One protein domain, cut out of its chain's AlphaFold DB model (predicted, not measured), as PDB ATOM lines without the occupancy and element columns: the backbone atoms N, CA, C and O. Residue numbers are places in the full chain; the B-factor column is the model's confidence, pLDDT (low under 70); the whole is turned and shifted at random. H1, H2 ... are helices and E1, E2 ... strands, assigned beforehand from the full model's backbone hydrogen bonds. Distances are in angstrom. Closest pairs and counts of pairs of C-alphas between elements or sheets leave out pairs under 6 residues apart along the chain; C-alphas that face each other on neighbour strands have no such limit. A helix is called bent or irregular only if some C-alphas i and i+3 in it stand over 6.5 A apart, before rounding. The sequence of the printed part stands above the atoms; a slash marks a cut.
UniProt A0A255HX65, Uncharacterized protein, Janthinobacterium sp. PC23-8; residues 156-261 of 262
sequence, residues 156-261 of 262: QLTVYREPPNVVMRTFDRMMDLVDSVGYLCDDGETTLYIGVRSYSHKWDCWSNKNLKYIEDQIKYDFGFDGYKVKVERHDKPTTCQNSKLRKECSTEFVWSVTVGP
ATOM      1  N   GLN A 156     317.825 273.500 419.500       93.25
ATOM      2  CA  GLN A 156     319.116 273.081 418.994       93.25
ATOM      3  C   GLN A 156     318.973 271.633 418.544       93.25
ATOM      4  O   GLN A 156     318.583 270.776 419.343       93.25
ATOM      5  N   LEU A 157     319.325 271.379 417.291       96.56
ATOM      6  CA  LEU A 157     319.472 270.049 416.727       96.56
ATOM      7  C   LEU A 157     320.959 269.684 416.743       96.56
ATOM      8  O   LEU A 157     321.798 270.460 416.278       96.56
ATOM      9  N   THR A 158     321.291 268.517 417.278       97.56
ATOM     10  CA  THR A 158     322.633 267.935 417.233       97.56
ATOM     11  C   THR A 158     322.538 266.577 416.557       97.56
ATOM     12  O   THR A 158     321.728 265.754 416.966       97.56
ATOM     13  N   VAL A 159     323.368 266.307 415.554       97.44
ATOM     14  CA  VAL A 159     323.464 264.972 414.952       97.44
ATOM     15  C   VAL A 159     324.803 264.363 415.330       97.44
ATOM     16  O   VAL A 159     325.843 265.015 415.229       97.44
ATOM     17  N   TYR A 160     324.772 263.107 415.757       97.38
ATOM     18  CA  TYR A 160     325.933 262.312 416.117       97.38
ATOM     19  C   TYR A 160     326.008 261.076 415.225       97.38
ATOM     20  O   TYR A 160     324.984 260.480 414.888       97.38
ATOM     21  N   ARG A 161     327.230 260.644 414.905       93.44
ATOM     22  CA  ARG A 161     327.447 259.308 414.329       93.44
ATOM     23  C   ARG A 161     327.332 258.248 415.425       93.44
ATOM     24  O   ARG A 161     326.601 257.281 415.294       93.44
ATOM     25  N   GLU A 162     327.998 258.502 416.544       92.88
ATOM     26  CA  GLU A 162     327.890 257.746 417.790       92.88
ATOM     27  C   GLU A 162     328.207 258.719 418.930       92.88
ATOM     28  O   GLU A 162     329.279 259.327 418.886       92.88
ATOM     29  N   PRO A 163     327.319 258.953 419.913       89.31
ATOM     30  CA  PRO A 163     327.606 259.868 421.010       89.31
ATOM     31  C   PRO A 163     328.915 259.492 421.730       89.31
ATOM     32  O   PRO A 163     329.100 258.327 422.075       89.31
ATOM     33  N   PRO A 164     329.829 260.451 421.977       93.75
ATOM     34  CA  PRO A 164     329.649 261.904 421.880       93.75
ATOM     35  C   PRO A 164     330.111 262.543 420.549       93.75
ATOM     36  O   PRO A 164     330.245 263.765 420.482       93.75
ATOM     37  N   ASN A 165     330.374 261.767 419.494       95.44
ATOM     38  CA  ASN A 165     330.934 262.245 418.223       95.44
ATOM     39  C   ASN A 165     329.907 263.045 417.401       95.44
ATOM     40  O   ASN A 165     329.128 262.479 416.628       95.44
ATOM     41  N   VAL A 166     329.915 264.369 417.581       97.00
ATOM     42  CA  VAL A 166     329.056 265.322 416.860       97.00
ATOM     43  C   VAL A 166     329.484 265.420 415.399       97.00
ATOM     44  O   VAL A 166     330.639 265.720 415.108       97.00
ATOM     45  N   VAL A 167     328.531 265.232 414.490       96.00
ATOM     46  CA  VAL A 167     328.702 265.486 413.055       96.00
ATOM     47  C   VAL A 167     328.273 266.906 412.710       96.00
ATOM     48  O   VAL A 167     328.999 267.629 412.034       96.00
ATOM     49  N   MET A 168     327.117 267.333 413.221       95.94
ATOM     50  CA  MET A 168     326.620 268.689 413.016       95.94
ATOM     51  C   MET A 168     325.805 269.185 414.206       95.94
ATOM     52  O   MET A 168     325.247 268.409 414.985       95.94
ATOM     53  N   ARG A 169     325.719 270.509 414.321       95.88
ATOM     54  CA  ARG A 169     324.846 271.201 415.263       95.88
ATOM     55  C   ARG A 169     324.260 272.430 414.587       95.88
ATOM     56  O   ARG A 169     325.002 273.192 413.973       95.88
ATOM     57  N   THR A 170     322.960 272.643 414.739       91.25
ATOM     58  CA  THR A 170     322.272 273.809 414.181       91.25
ATOM     59  C   THR A 170     321.181 274.318 415.120       91.25
ATOM     60  O   THR A 170     320.650 273.574 415.946       91.25
ATOM     61  N   PHE A 171     320.874 275.605 414.990       85.44
ATOM     62  CA  PHE A 171     319.720 276.270 415.605       85.44
ATOM     63  C   PHE A 171     318.691 276.699 414.547       85.44
ATOM     64  O   PHE A 171     317.719 277.384 414.867       85.44
ATOM     65  N   ASP A 172     318.929 276.347 413.279       85.25
ATOM     66  CA  ASP A 172     318.005 276.642 412.195       85.25
ATOM     67  C   ASP A 172     316.754 275.771 412.330       85.25
ATOM     68  O   ASP A 172     316.811 274.541 412.322       85.25
ATOM     69  N   ARG A 173     315.607 276.434 412.484       89.56
ATOM     70  CA  ARG A 173     314.314 275.771 412.643       89.56
ATOM     71  C   ARG A 173     313.778 275.200 411.342       89.56
ATOM     72  O   ARG A 173     312.932 274.317 411.405       89.56
ATOM     73  N   MET A 174     314.248 275.708 410.211       89.00
ATOM     74  CA  MET A 174     313.850 275.268 408.877       89.00
ATOM     75  C   MET A 174     314.924 274.390 408.242       89.00
ATOM     76  O   MET A 174     314.922 274.211 407.029       89.00
ATOM     77  N   MET A 175     315.851 273.870 409.054       91.62
ATOM     78  CA  MET A 175     316.872 272.954 408.580       91.62
ATOM     79  C   MET A 175     316.226 271.726 407.948       91.62
ATOM     80  O   MET A 175     315.512 270.994 408.638       91.62
ATOM     81  N   ASP A 176     316.565 271.493 406.687       93.94
ATOM     82  CA  ASP A 176     316.371 270.215 406.018       93.94
ATOM     83  C   ASP A 176     317.457 269.251 406.518       93.94
ATOM     84  O   ASP A 176     318.665 269.459 406.331       93.94
ATOM     85  N   LEU A 177     317.032 268.263 407.296       94.69
ATOM     86  CA  LEU A 177     317.919 267.304 407.931       94.69
ATOM     87  C   LEU A 177     318.522 266.372 406.879       94.69
ATOM     88  O   LEU A 177     319.720 266.094 406.967       94.69
ATOM     89  N   VAL A 178     317.751 265.928 405.888       94.38
ATOM     90  CA  VAL A 178     318.244 265.015 404.848       94.38
ATOM     91  C   VAL A 178     319.298 265.679 403.980       94.38
ATOM     92  O   VAL A 178     320.371 265.102 403.814       94.38
ATOM     93  N   ASP A 179     319.076 266.905 403.516       93.38
ATOM     94  CA  ASP A 179     320.085 267.638 402.733       93.38
ATOM     95  C   ASP A 179     321.413 267.781 403.495       93.38
ATOM     96  O   ASP A 179     322.502 267.857 402.919       93.38
ATOM     97  N   SER A 180     321.326 267.789 404.823       94.44
ATOM     98  CA  SER A 180     322.442 268.093 405.707       94.44
ATOM     99  C   SER A 180     323.192 266.874 406.220       94.44
ATOM    100  O   SER A 180     324.350 267.013 406.603       94.44
ATOM    101  N   VAL A 181     322.562 265.695 406.273       94.38
ATOM    102  CA  VAL A 181     323.215 264.459 406.750       94.38
ATOM    103  C   VAL A 181     322.977 263.242 405.869       94.38
ATOM    104  O   VAL A 181     323.561 262.196 406.137       94.38
ATOM    105  N   GLY A 182     322.177 263.354 404.813       90.44
ATOM    106  CA  GLY A 182     321.864 262.263 403.890       90.44
ATOM    107  C   GLY A 182     323.108 261.691 403.219       90.44
ATOM    108  O   GLY A 182     323.184 260.490 403.000       90.44
ATOM    109  N   TYR A 183     324.151 262.507 403.022       91.19
ATOM    110  CA  TYR A 183     325.454 262.044 402.528       91.19
ATOM    111  C   TYR A 183     326.187 261.086 403.488       91.19
ATOM    112  O   TYR A 183     327.179 260.478 403.099       91.19
ATOM    113  N   LEU A 184     325.762 260.985 404.755       90.25
ATOM    114  CA  LEU A 184     326.283 260.004 405.714       90.25
ATOM    115  C   LEU A 184     325.583 258.650 405.591       90.25
ATOM    116  O   LEU A 184     326.074 257.675 406.158       90.25
ATOM    117  N   CYS A 185     324.423 258.616 404.939       86.12
ATOM    118  CA  CYS A 185     323.678 257.409 404.641       86.12
ATOM    119  C   CYS A 185     324.214 256.864 403.313       86.12
ATOM    120  O   CYS A 185     323.731 257.238 402.247       86.12
ATOM    121  N   ASP A 186     325.252 256.025 403.391       78.94
ATOM    122  CA  ASP A 186     325.792 255.286 402.239       78.94
ATOM    123  C   ASP A 186     324.702 254.382 401.602       78.94
ATOM    124  O   ASP A 186     323.574 254.308 402.090       78.94
ATOM    125  N   ASP A 187     325.033 253.602 400.564       80.75
ATOM    126  CA  ASP A 187     324.118 252.644 399.897       80.75
ATOM    127  C   ASP A 187     323.549 251.529 400.819       80.75
ATOM    128  O   ASP A 187     322.870 250.607 400.361       80.75
ATOM    129  N   GLY A 188     323.845 251.567 402.119       89.38
ATOM    130  CA  GLY A 188     323.410 250.607 403.125       89.38
ATOM    131  C   GLY A 188     322.635 251.240 404.279       89.38
ATOM    132  O   GLY A 188     322.383 252.439 404.345       89.38
ATOM    133  N   GLU A 189     322.251 250.397 405.232       94.19
ATOM    134  CA  GLU A 189     321.575 250.841 406.446       94.19
ATOM    135  C   GLU A 189     322.572 251.538 407.387       94.19
ATOM    136  O   GLU A 189     323.575 250.956 407.798       94.19
ATOM    137  N   THR A 190     322.291 252.793 407.736       94.81
ATOM    138  CA  THR A 190     323.118 253.612 408.627       94.81
ATOM    139  C   THR A 190     322.295 254.059 409.824       94.81
ATOM    140  O   THR A 190     321.151 254.484 409.681       94.81
ATOM    141  N   THR A 191     322.874 253.993 411.025       96.69
ATOM    142  CA  THR A 191     322.253 254.559 412.230       96.69
ATOM    143  C   THR A 191     322.950 255.851 412.625       96.69
ATOM    144  O   THR A 191     324.167 255.882 412.796       96.69
ATOM    145  N   LEU A 192     322.159 256.904 412.789       96.81
ATOM    146  CA  LEU A 192     322.560 258.193 413.340       96.81
ATOM    147  C   LEU A 192     321.874 258.399 414.689       96.81
ATOM    148  O   LEU A 192     320.854 257.776 414.987       96.81
ATOM    149  N   TYR A 193     322.397 259.318 415.492       98.00
ATOM    150  CA  TYR A 193     321.723 259.767 416.703       98.00
ATOM    151  C   TYR A 193     321.387 261.241 416.583       98.00
ATOM    152  O   TYR A 193     322.239 262.057 416.243       98.00
ATOM    153  N   ILE A 194     320.144 261.585 416.886       98.06
ATOM    154  CA  ILE A 194     319.644 262.951 416.799       98.06
ATOM    155  C   ILE A 194     319.322 263.416 418.207       98.06
ATOM    156  O   ILE A 194     318.441 262.865 418.855       98.06
ATOM    157  N   GLY A 195     320.058 264.410 418.686       97.81
ATOM    158  CA  GLY A 195     319.782 265.138 419.911       97.81
ATOM    159  C   GLY A 195     318.957 266.384 419.616       97.81
ATOM    160  O   GLY A 195     319.316 267.174 418.745       97.81
ATOM    161  N   VAL A 196     317.871 266.590 420.356       97.25
ATOM    162  CA  VAL A 196     317.116 267.848 420.332       97.25
ATOM    163  C   VAL A 196     317.017 268.397 421.743       97.25
ATOM    164  O   VAL A 196     316.730 267.663 422.685       97.25
ATOM    165  N   ARG A 197     317.214 269.706 421.893       95.38
ATOM    166  CA  ARG A 197     316.786 270.491 423.061       95.38
ATOM    167  C   ARG A 197     316.099 271.759 422.608       95.38
ATOM    168  O   ARG A 197     316.399 272.249 421.531       95.38
ATOM    169  N   SER A 198     315.204 272.293 423.420       91.06
ATOM    170  CA  SER A 198     314.537 273.567 423.187       91.06
ATOM    171  C   SER A 198     314.534 274.391 424.464       91.06
ATOM    172  O   SER A 198     314.267 273.878 425.549       91.06
ATOM    173  N   TYR A 199     314.813 275.681 424.314       83.12
ATOM    174  CA  TYR A 199     314.708 276.662 425.393       83.12
ATOM    175  C   TYR A 199     313.404 277.473 425.312       83.12
ATOM    176  O   TYR A 199     313.244 278.461 426.026       83.12
ATOM    177  N   SER A 200     312.473 277.096 424.425       81.38
ATOM    178  CA  SER A 200     311.180 277.771 424.308       81.38
ATOM    179  C   SER A 200     310.288 277.425 425.490       81.38
ATOM    180  O   SER A 200     310.128 276.268 425.861       81.38
ATOM    181  N   HIS A 201     309.612 278.432 426.034       74.88
ATOM    182  CA  HIS A 201     308.593 278.255 427.067       74.88
ATOM    183  C   HIS A 201     307.384 277.429 426.584       74.88
ATOM    184  O   HIS A 201     306.637 276.906 427.409       74.88
ATOM    185  N   LYS A 202     307.184 277.296 425.261       82.75
ATOM    186  CA  LYS A 202     306.173 276.400 424.669       82.75
ATOM    187  C   LYS A 202     306.589 274.924 424.737       82.75
ATOM    188  O   LYS A 202     305.749 274.042 424.576       82.75
ATOM    189  N   TRP A 203     307.872 274.670 424.982       88.00
ATOM    190  CA  TRP A 203     308.501 273.363 425.112       88.00
ATOM    191  C   TRP A 203     309.071 273.248 426.526       88.00
ATOM    192  O   TRP A 203     310.260 273.407 426.760       88.00
ATOM    193  N   ASP A 204     308.207 273.020 427.508       85.00
ATOM    194  CA  ASP A 204     308.611 272.989 428.914       85.00
ATOM    195  C   ASP A 204     309.245 271.642 429.316       85.00
ATOM    196  O   ASP A 204     310.161 271.583 430.138       85.00
ATOM    197  N   CYS A 205     308.769 270.540 428.737       92.62
ATOM    198  CA  CYS A 205     309.220 269.185 429.041       92.62
ATOM    199  C   CYS A 205     309.029 268.220 427.865       92.62
ATOM    200  O   CYS A 205     308.176 268.416 426.990       92.62
ATOM    201  N   TRP A 206     309.771 267.111 427.886       94.00
ATOM    202  CA  TRP A 206     309.651 266.030 426.903       94.00
ATOM    203  C   TRP A 206     308.407 265.162 427.130       94.00
ATOM    204  O   TRP A 206     308.486 263.980 427.457       94.00
ATOM    205  N   SER A 207     307.230 265.765 426.956       92.25
ATOM    206  CA  SER A 207     305.947 265.061 426.966       92.25
ATOM    207  C   SER A 207     305.833 264.092 425.785       92.25
ATOM    208  O   SER A 207     306.474 264.281 424.754       92.25
ATOM    209  N   ASN A 208     304.943 263.097 425.866       92.12
ATOM    210  CA  ASN A 208     304.673 262.207 424.725       92.12
ATOM    211  C   ASN A 208     304.232 262.967 423.466       92.12
ATOM    212  O   ASN A 208     304.560 262.540 422.365       92.12
ATOM    213  N   LYS A 209     303.526 264.097 423.623       93.12
ATOM    214  CA  LYS A 209     303.150 264.977 422.510       93.12
ATOM    215  C   LYS A 209     304.391 265.579 421.846       93.12
ATOM    216  O   LYS A 209     304.518 265.506 420.631       93.12
ATOM    217  N   ASN A 210     305.301 266.132 422.645       94.25
ATOM    218  CA  ASN A 210     306.524 266.777 422.165       94.25
ATOM    219  C   ASN A 210     307.492 265.757 421.550       94.25
ATOM    220  O   ASN A 210     308.030 266.001 420.479       94.25
ATOM    221  N   LEU A 211     307.651 264.587 422.174       95.69
ATOM    222  CA  LEU A 211     308.453 263.490 421.627       95.69
ATOM    223  C   LEU A 211     307.905 263.014 420.277       95.69
ATOM    224  O   LEU A 211     308.657 262.901 419.314       95.69
ATOM    225  N   LYS A 212     306.585 262.801 420.192       95.69
ATOM    226  CA  LYS A 212     305.926 262.394 418.950       95.69
ATOM    227  C   LYS A 212     306.072 263.442 417.847       95.69
ATOM    228  O   LYS A 212     306.287 263.069 416.704       95.69
ATOM    229  N   TYR A 213     305.994 264.729 418.185       95.62
ATOM    230  CA  TYR A 213     306.229 265.802 417.221       95.62
ATOM    231  C   TYR A 213     307.619 265.687 416.576       95.62
ATOM    232  O   TYR A 213     307.725 265.730 415.357       95.62
ATOM    233  N   ILE A 214     308.674 265.483 417.376       97.25
ATOM    234  CA  ILE A 214     310.042 265.319 416.853       97.25
ATOM    235  C   ILE A 214     310.171 264.053 416.007       97.25
ATOM    236  O   ILE A 214     310.765 264.088 414.937       97.25
ATOM    237  N   GLU A 215     309.595 262.940 416.461       97.62
ATOM    238  CA  GLU A 215     309.599 261.682 415.705       97.62
ATOM    239  C   GLU A 215     308.913 261.825 414.348       97.62
ATOM    240  O   GLU A 215     309.409 261.302 413.354       97.62
ATOM    241  N   ASP A 216     307.772 262.513 414.312       96.69
ATOM    242  CA  ASP A 216     307.025 262.763 413.083       96.69
ATOM    243  C   ASP A 216     307.808 263.716 412.160       96.69
ATOM    244  O   ASP A 216     307.805 263.500 410.952       96.69
ATOM    245  N   GLN A 217     308.545 264.691 412.709       96.31
ATOM    246  CA  GLN A 217     309.427 265.576 411.940       96.31
ATOM    247  C   GLN A 217     310.609 264.818 411.319       96.31
ATOM    248  O   GLN A 217     310.827 264.928 410.120       96.31
ATOM    249  N   ILE A 218     311.322 263.993 412.100       96.94
ATOM    250  CA  ILE A 218     312.427 263.154 411.597       96.94
ATOM    251  C   ILE A 218     311.929 262.226 410.483       96.94
ATOM    252  O   ILE A 218     312.586 262.071 409.458       96.94
ATOM    253  N   LYS A 219     310.764 261.594 410.683       96.81
ATOM    254  CA  LYS A 219     310.172 260.700 409.679       96.81
ATOM    255  C   LYS A 219     309.744 261.438 408.423       96.81
ATOM    256  O   LYS A 219     309.860 260.872 407.345       96.81
ATOM    257  N   TYR A 220     309.195 262.640 408.580       95.44
ATOM    258  CA  TYR A 220     308.790 263.470 407.458       95.44
ATOM    259  C   TYR A 220     309.997 263.831 406.599       95.44
ATOM    260  O   TYR A 220     309.941 263.565 405.410       95.44
ATOM    261  N   ASP A 221     311.068 264.338 407.210       94.94
ATOM    262  CA  ASP A 221     312.296 264.741 406.521       94.94
ATOM    263  C   ASP A 221     312.868 263.579 405.692       94.94
ATOM    264  O   ASP A 221     312.793 263.584 404.470       94.94
ATOM    265  N   PHE A 222     313.281 262.486 406.348       95.06
ATOM    266  CA  PHE A 222     313.849 261.320 405.659       95.06
ATOM    267  C   PHE A 222     312.876 260.645 404.690       95.06
ATOM    268  O   PHE A 222     313.269 260.212 403.608       95.06
ATOM    269  N   GLY A 223     311.606 260.516 405.078       93.94
ATOM    270  CA  GLY A 223     310.608 259.827 404.268       93.94
ATOM    271  C   GLY A 223     310.202 260.604 403.017       93.94
ATOM    272  O   GLY A 223     309.808 259.980 402.032       93.94
ATOM    273  N   PHE A 224     310.290 261.937 403.037       92.75
ATOM    274  CA  PHE A 224     309.981 262.776 401.881       92.75
ATOM    275  C   PHE A 224     310.980 262.547 400.740       92.75
ATOM    276  O   PHE A 224     310.558 262.409 399.593       92.75
ATOM    277  N   ASP A 225     312.262 262.362 401.070       92.38
ATOM    278  CA  ASP A 225     313.331 262.039 400.112       92.38
ATOM    279  C   ASP A 225     313.456 260.539 399.801       92.38
ATOM    280  O   ASP A 225     314.388 260.087 399.137       92.38
ATOM    281  N   GLY A 226     312.485 259.744 400.258       93.81
ATOM    282  CA  GLY A 226     312.339 258.331 399.922       93.81
ATOM    283  C   GLY A 226     313.009 257.362 400.893       93.81
ATOM    284  O   GLY A 226     312.734 256.163 400.822       93.81
ATOM    285  N   TYR A 227     313.825 257.821 401.840       94.94
ATOM    286  CA  TYR A 227     314.520 256.915 402.749       94.94
ATOM    287  C   TYR A 227     313.553 256.089 403.609       94.94
ATOM    288  O   TYR A 227     312.563 256.585 404.160       94.94
ATOM    289  N   LYS A 228     313.886 254.808 403.813       95.50
ATOM    290  CA  LYS A 228     313.240 254.002 404.854       95.50
ATOM    291  C   LYS A 228     313.823 254.411 406.195       95.50
ATOM    292  O   LYS A 228     315.016 254.237 406.428       95.50
ATOM    293  N   VAL A 229     312.977 254.921 407.083       97.00
ATOM    294  CA  VAL A 229     313.407 255.464 408.372       97.00
ATOM    295  C   VAL A 229     312.738 254.751 409.542       97.00
ATOM    296  O   VAL A 229     311.512 254.615 409.618       97.00
ATOM    297  N   LYS A 230     313.559 254.322 410.499       97.69
ATOM    298  CA  LYS A 230     313.142 253.791 411.795       97.69
ATOM    299  C   LYS A 230     313.658 254.718 412.891       97.69
ATOM    300  O   LYS A 230     314.855 254.952 413.002       97.69
ATOM    301  N   VAL A 231     312.743 255.234 413.708       98.06
ATOM    302  CA  VAL A 231     313.056 256.159 414.806       98.06
ATOM    303  C   VAL A 231     312.777 255.473 416.134       98.06
ATOM    304  O   VAL A 231     311.651 255.037 416.382       98.06
ATOM    305  N   GLU A 232     313.785 255.417 416.996       97.44
ATOM    306  CA  GLU A 232     313.693 254.870 418.346       97.44
ATOM    307  C   GLU A 232     314.192 255.899 419.365       97.44
ATOM    308  O   GLU A 232     315.127 256.658 419.122       97.44
ATOM    309  N   ARG A 233     313.540 255.964 420.529       96.38
ATOM    310  CA  ARG A 233     313.971 256.849 421.618       96.38
ATOM    311  C   ARG A 233     315.183 256.213 422.287       96.38
ATOM    312  O   ARG A 233     315.044 255.149 422.889       96.38
ATOM    313  N   HIS A 234     316.343 256.858 422.204       92.44
ATOM    314  CA  HIS A 234     317.521 256.394 422.928       92.44
ATOM    315  C   HIS A 234     317.375 256.711 424.423       92.44
ATOM    316  O   HIS A 234     317.651 255.867 425.280       92.44
ATOM    317  N   ASP A 235     316.885 257.909 424.736       88.38
ATOM    318  CA  ASP A 235     316.557 258.299 426.099       88.38
ATOM    319  C   ASP A 235     315.240 257.682 426.583       88.38
ATOM    320  O   ASP A 235     314.270 257.520 425.837       88.38
ATOM    321  N   LYS A 236     315.160 257.394 427.887       83.94
ATOM    322  CA  LYS A 236     313.908 256.929 428.492       83.94
ATOM    323  C   LYS A 236     312.892 258.076 428.534       83.94
ATOM    324  O   LYS A 236     313.232 259.168 428.999       83.94
ATOM    325  N   PRO A 237     311.637 257.847 428.102       74.19
ATOM    326  CA  PRO A 237     310.598 258.856 428.209       74.19
ATOM    327  C   PRO A 237     310.371 259.205 429.675       74.19
ATOM    328  O   PRO A 237     310.388 258.344 430.558       74.19
ATOM    329  N   THR A 238     310.137 260.485 429.926       73.62
ATOM    330  CA  THR A 238     309.858 260.985 431.265       73.62
ATOM    331  C   THR A 238     308.461 261.569 431.334       73.62
ATOM    332  O   THR A 238     307.899 262.023 430.340       73.62
ATOM    333  N   THR A 239     307.857 261.530 432.517       76.75
ATOM    334  CA  THR A 239     306.534 262.119 432.717       76.75
ATOM    335  C   THR A 239     306.683 263.581 433.104       76.75
ATOM    336  O   THR A 239     307.337 263.884 434.101       76.75
ATOM    337  N   CYS A 240     305.990 264.478 432.407       81.38
ATOM    338  CA  CYS A 240     305.939 265.891 432.786       81.38
ATOM    339  C   CYS A 240     305.211 266.158 434.113       81.38
ATOM    340  O   CYS A 240     305.350 267.236 434.677       81.38
ATOM    341  N   GLN A 241     304.441 265.185 434.611       79.00
ATOM    342  CA  GLN A 241     303.653 265.309 435.841       79.00
ATOM    343  C   GLN A 241     304.460 265.023 437.118       79.00
ATOM    344  O   GLN A 241     304.112 265.527 438.181       79.00
ATOM    345  N   ASN A 242     305.532 264.228 437.039       77.81
ATOM    346  CA  ASN A 242     306.344 263.872 438.203       77.81
ATOM    347  C   ASN A 242     307.636 264.691 438.210       77.81
ATOM    348  O   ASN A 242     308.540 264.429 437.419       77.81
ATOM    349  N   SER A 243     307.742 265.647 439.134       73.00
ATOM    350  CA  SER A 243     308.893 266.552 439.243       73.00
ATOM    351  C   SER A 243     310.238 265.839 439.407       73.00
ATOM    352  O   SER A 243     311.242 266.361 438.941       73.00
ATOM    353  N   LYS A 244     310.275 264.638 440.005       74.06
ATOM    354  CA  LYS A 244     311.521 263.863 440.174       74.06
ATOM    355  C   LYS A 244     311.999 263.184 438.894       74.06
ATOM    356  O   LYS A 244     313.168 262.834 438.802       74.06
ATOM    357  N   LEU A 245     311.092 262.946 437.947       75.44
ATOM    358  CA  LEU A 245     311.401 262.274 436.687       75.44
ATOM    359  C   LEU A 245     311.333 263.220 435.495       75.44
ATOM    360  O   LEU A 245     311.782 262.830 434.432       75.44
ATOM    361  N   ARG A 246     310.784 264.431 435.638       82.19
ATOM    362  CA  ARG A 246     310.587 265.390 434.546       82.19
ATOM    363  C   ARG A 246     311.920 265.739 433.879       82.19
ATOM    364  O   ARG A 246     312.760 266.393 434.486       82.19
ATOM    365  N   LYS A 247     312.076 265.360 432.607       85.62
ATOM    366  CA  LYS A 247     313.146 265.873 431.747       85.62
ATOM    367  C   LYS A 247     312.639 267.120 431.031       85.62
ATOM    368  O   LYS A 247     311.672 267.064 430.268       85.62
ATOM    369  N   GLU A 248     313.267 268.250 431.323       89.25
ATOM    370  CA  GLU A 248     312.982 269.523 430.661       89.25
ATOM    371  C   GLU A 248     313.427 269.474 429.197       89.25
ATOM    372  O   GLU A 248     314.436 268.838 428.885       89.25
ATOM    373  N   CYS A 249     312.722 270.173 428.300       92.75
ATOM    374  CA  CYS A 249     313.178 270.272 426.909       92.75
ATOM    375  C   CYS A 249     314.501 271.028 426.769       92.75
ATOM    376  O   CYS A 249     315.200 270.825 425.782       92.75
ATOM    377  N   SER A 250     314.880 271.831 427.765       86.88
ATOM    378  CA  SER A 250     316.194 272.481 427.861       86.88
ATOM    379  C   SER A 250     317.344 271.464 427.955       86.88
ATOM    380  O   SER A 250     318.485 271.769 427.597       86.88
ATOM    381  N   THR A 251     317.046 270.237 428.401       91.31
ATOM    382  CA  THR A 251     317.968 269.101 428.423       91.31
ATOM    383  C   THR A 251     317.795 268.276 427.154       91.31
ATOM    384  O   THR A 251     316.679 267.898 426.801       91.31
ATOM    385  N   GLU A 252     318.905 267.961 426.484       94.81
ATOM    386  CA  GLU A 252     318.885 267.215 425.223       94.81
ATOM    387  C   GLU A 252     318.213 265.846 425.387       94.81
ATOM    388  O   GLU A 252     318.513 265.109 426.332       94.81
ATOM    389  N   PHE A 253     317.279 265.539 424.487       96.69
ATOM    390  CA  PHE A 253     316.695 264.217 424.301       96.69
ATOM    391  C   PHE A 253     317.239 263.610 423.016       96.69
ATOM    392  O   PHE A 253     317.293 264.298 421.998       96.69
ATOM    393  N   VAL A 254     317.647 262.345 423.068       97.44
ATOM    394  CA  VAL A 254     318.301 261.666 421.949       97.44
ATOM    395  C   VAL A 254     317.414 260.560 421.378       97.44
ATOM    396  O   VAL A 254     316.848 259.740 422.109       97.44
ATOM    397  N   TRP A 255     317.335 260.519 420.051       97.94
ATOM    398  CA  TRP A 255     316.760 259.434 419.258       97.94
ATOM    399  C   TRP A 255     317.866 258.704 418.500       97.94
ATOM    400  O   TRP A 255     318.793 259.348 418.015       97.94
ATOM    401  N   SER A 256     317.759 257.383 418.366       97.62
ATOM    402  CA  SER A 256     318.478 256.625 417.342       97.62
ATOM    403  C   SER A 256     317.610 256.559 416.088       97.62
ATOM    404  O   SER A 256     316.420 256.234 416.147       97.62
ATOM    405  N   VAL A 257     318.197 256.914 414.953       97.75
ATOM    406  CA  VAL A 257     317.524 257.013 413.661       97.75
ATOM    407  C   VAL A 257     318.269 256.125 412.688       97.75
ATOM    408  O   VAL A 257     319.387 256.433 412.282       97.75
ATOM    409  N   THR A 258     317.653 255.002 412.351       97.25
ATOM    410  CA  THR A 258     318.186 254.066 411.371       97.25
ATOM    411  C   THR A 258     317.552 254.364 410.023       97.25
ATOM    412  O   THR A 258     316.326 254.397 409.898       97.25
ATOM    413  N   VAL A 259     318.400 254.623 409.037       96.00
ATOM    414  CA  VAL A 259     318.038 255.068 407.696       96.00
ATOM    415  C   VAL A 259     318.592 254.051 406.707       96.00
ATOM    416  O   VAL A 259     319.759 253.679 406.804       96.00
ATOM    417  N   GLY A 260     317.768 253.586 405.774       91.88
ATOM    418  CA  GLY A 260     318.182 252.670 404.715       91.88
ATOM    419  C   GLY A 260     317.660 253.091 403.341       91.88
ATOM    420  O   GLY A 260     316.717 253.889 403.259       91.88
ATOM    421  N   PRO A 261     318.248 252.546 402.262       84.44
ATOM    422  CA  PRO A 261     317.806 252.814 400.900       84.44
ATOM    423  C   PRO A 261     316.372 252.313 400.645       84.44
ATOM    424  O   PRO A 261     315.873 251.381 401.301       84.44
TER     425      PRO A 261
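Overview. This is residues 156 to 261 of the 262 residues of an uncharacterized protein of Janthinobacterium sp. PC23-8 (UniProt A0A255HX65). A strongly twisted sheet of five strands makes a wall, with two helices over one face and the other face bare. The long helix H2 covers the part of the sheet with E5 and E4, the short H1 lies toward E3 and E1, and the loop of residues 234 to 252 reaches out at one end. The printed part has 106 residues, with two named helices and five named strands in the order E1 E2 H1 E3 H2 E4 E5. The sheet's order is E2 E1 E3 E5 E4, antiparallel throughout, and the class is mixed, helices and strands. The whole is compact, with a radius of gyration of the C-alphas of 13.7 A, and elongated, spanning 44 by 26 by 23 A.

Along the chain. Start in the sheet with E3, residues 190 to 198, which runs 26.2 A. Beside it find E1 from C-alpha 156 at (319.116, 273.081, 418.994) to residue 162, 17.7 A, then E2, residues 165 to 170. On the other side of E3 is E5, residues 253 to 260, 22.8 A, ending at C-alpha 260 at (318.182, 252.670, 404.715); next to E5 is E4, residues 228 to 233, 17.0 A. H2 runs from C-alpha 208 at (304.673, 262.207, 424.725) to residue 224, 23.5 A. H1, residues 177 to 184, is irregular: C-alphas 180 and 183 are 7.5 A apart.

Arrangement. Look first across E3 and E5, where N 194 and O 255 are 2.8 A apart. E3 pairs with E1 through N 158 and O 195, 2.8 A. The hairpin E1 and E2 has N 159 and O 168 at 2.9 A; the hairpin E4 and E5 has N 230 and O 258 at 2.8 A. H2 is on the sheet at a height of 8.8 A, over E5 and only just over E4, with 3 C-alphas falling on it; its closest C-alphas to E4 are Lys 219 and Val 229, 6.3 A. H1 is on the same face, at a height of 8.4 A. H2 touches H1 with residues 218 to 222 alone, at a steep tilt of 64 degrees; the closest C-alphas are Val 178 and Phe 222, 5.8 A. E2, H1, E3 and E3, H2, E4 are split strand-helix-strand units, same-way strands with another strand between them, both with right-handed crossovers. In H2 every O i to N i+4 pair is within hydrogen-bond range; in H1 2 of 4 are, and 3 of 5 O i to N i+3 pairs.

Size, cuts and confidence. The C-alphas farthest apart are Asp 187 and Ser 243, 44.4 A. The printed part has no cut; the link E4 to E5, 19 residues, is long. Mean pLDDT of the printed part is 91.4, and no printed residue is under 70.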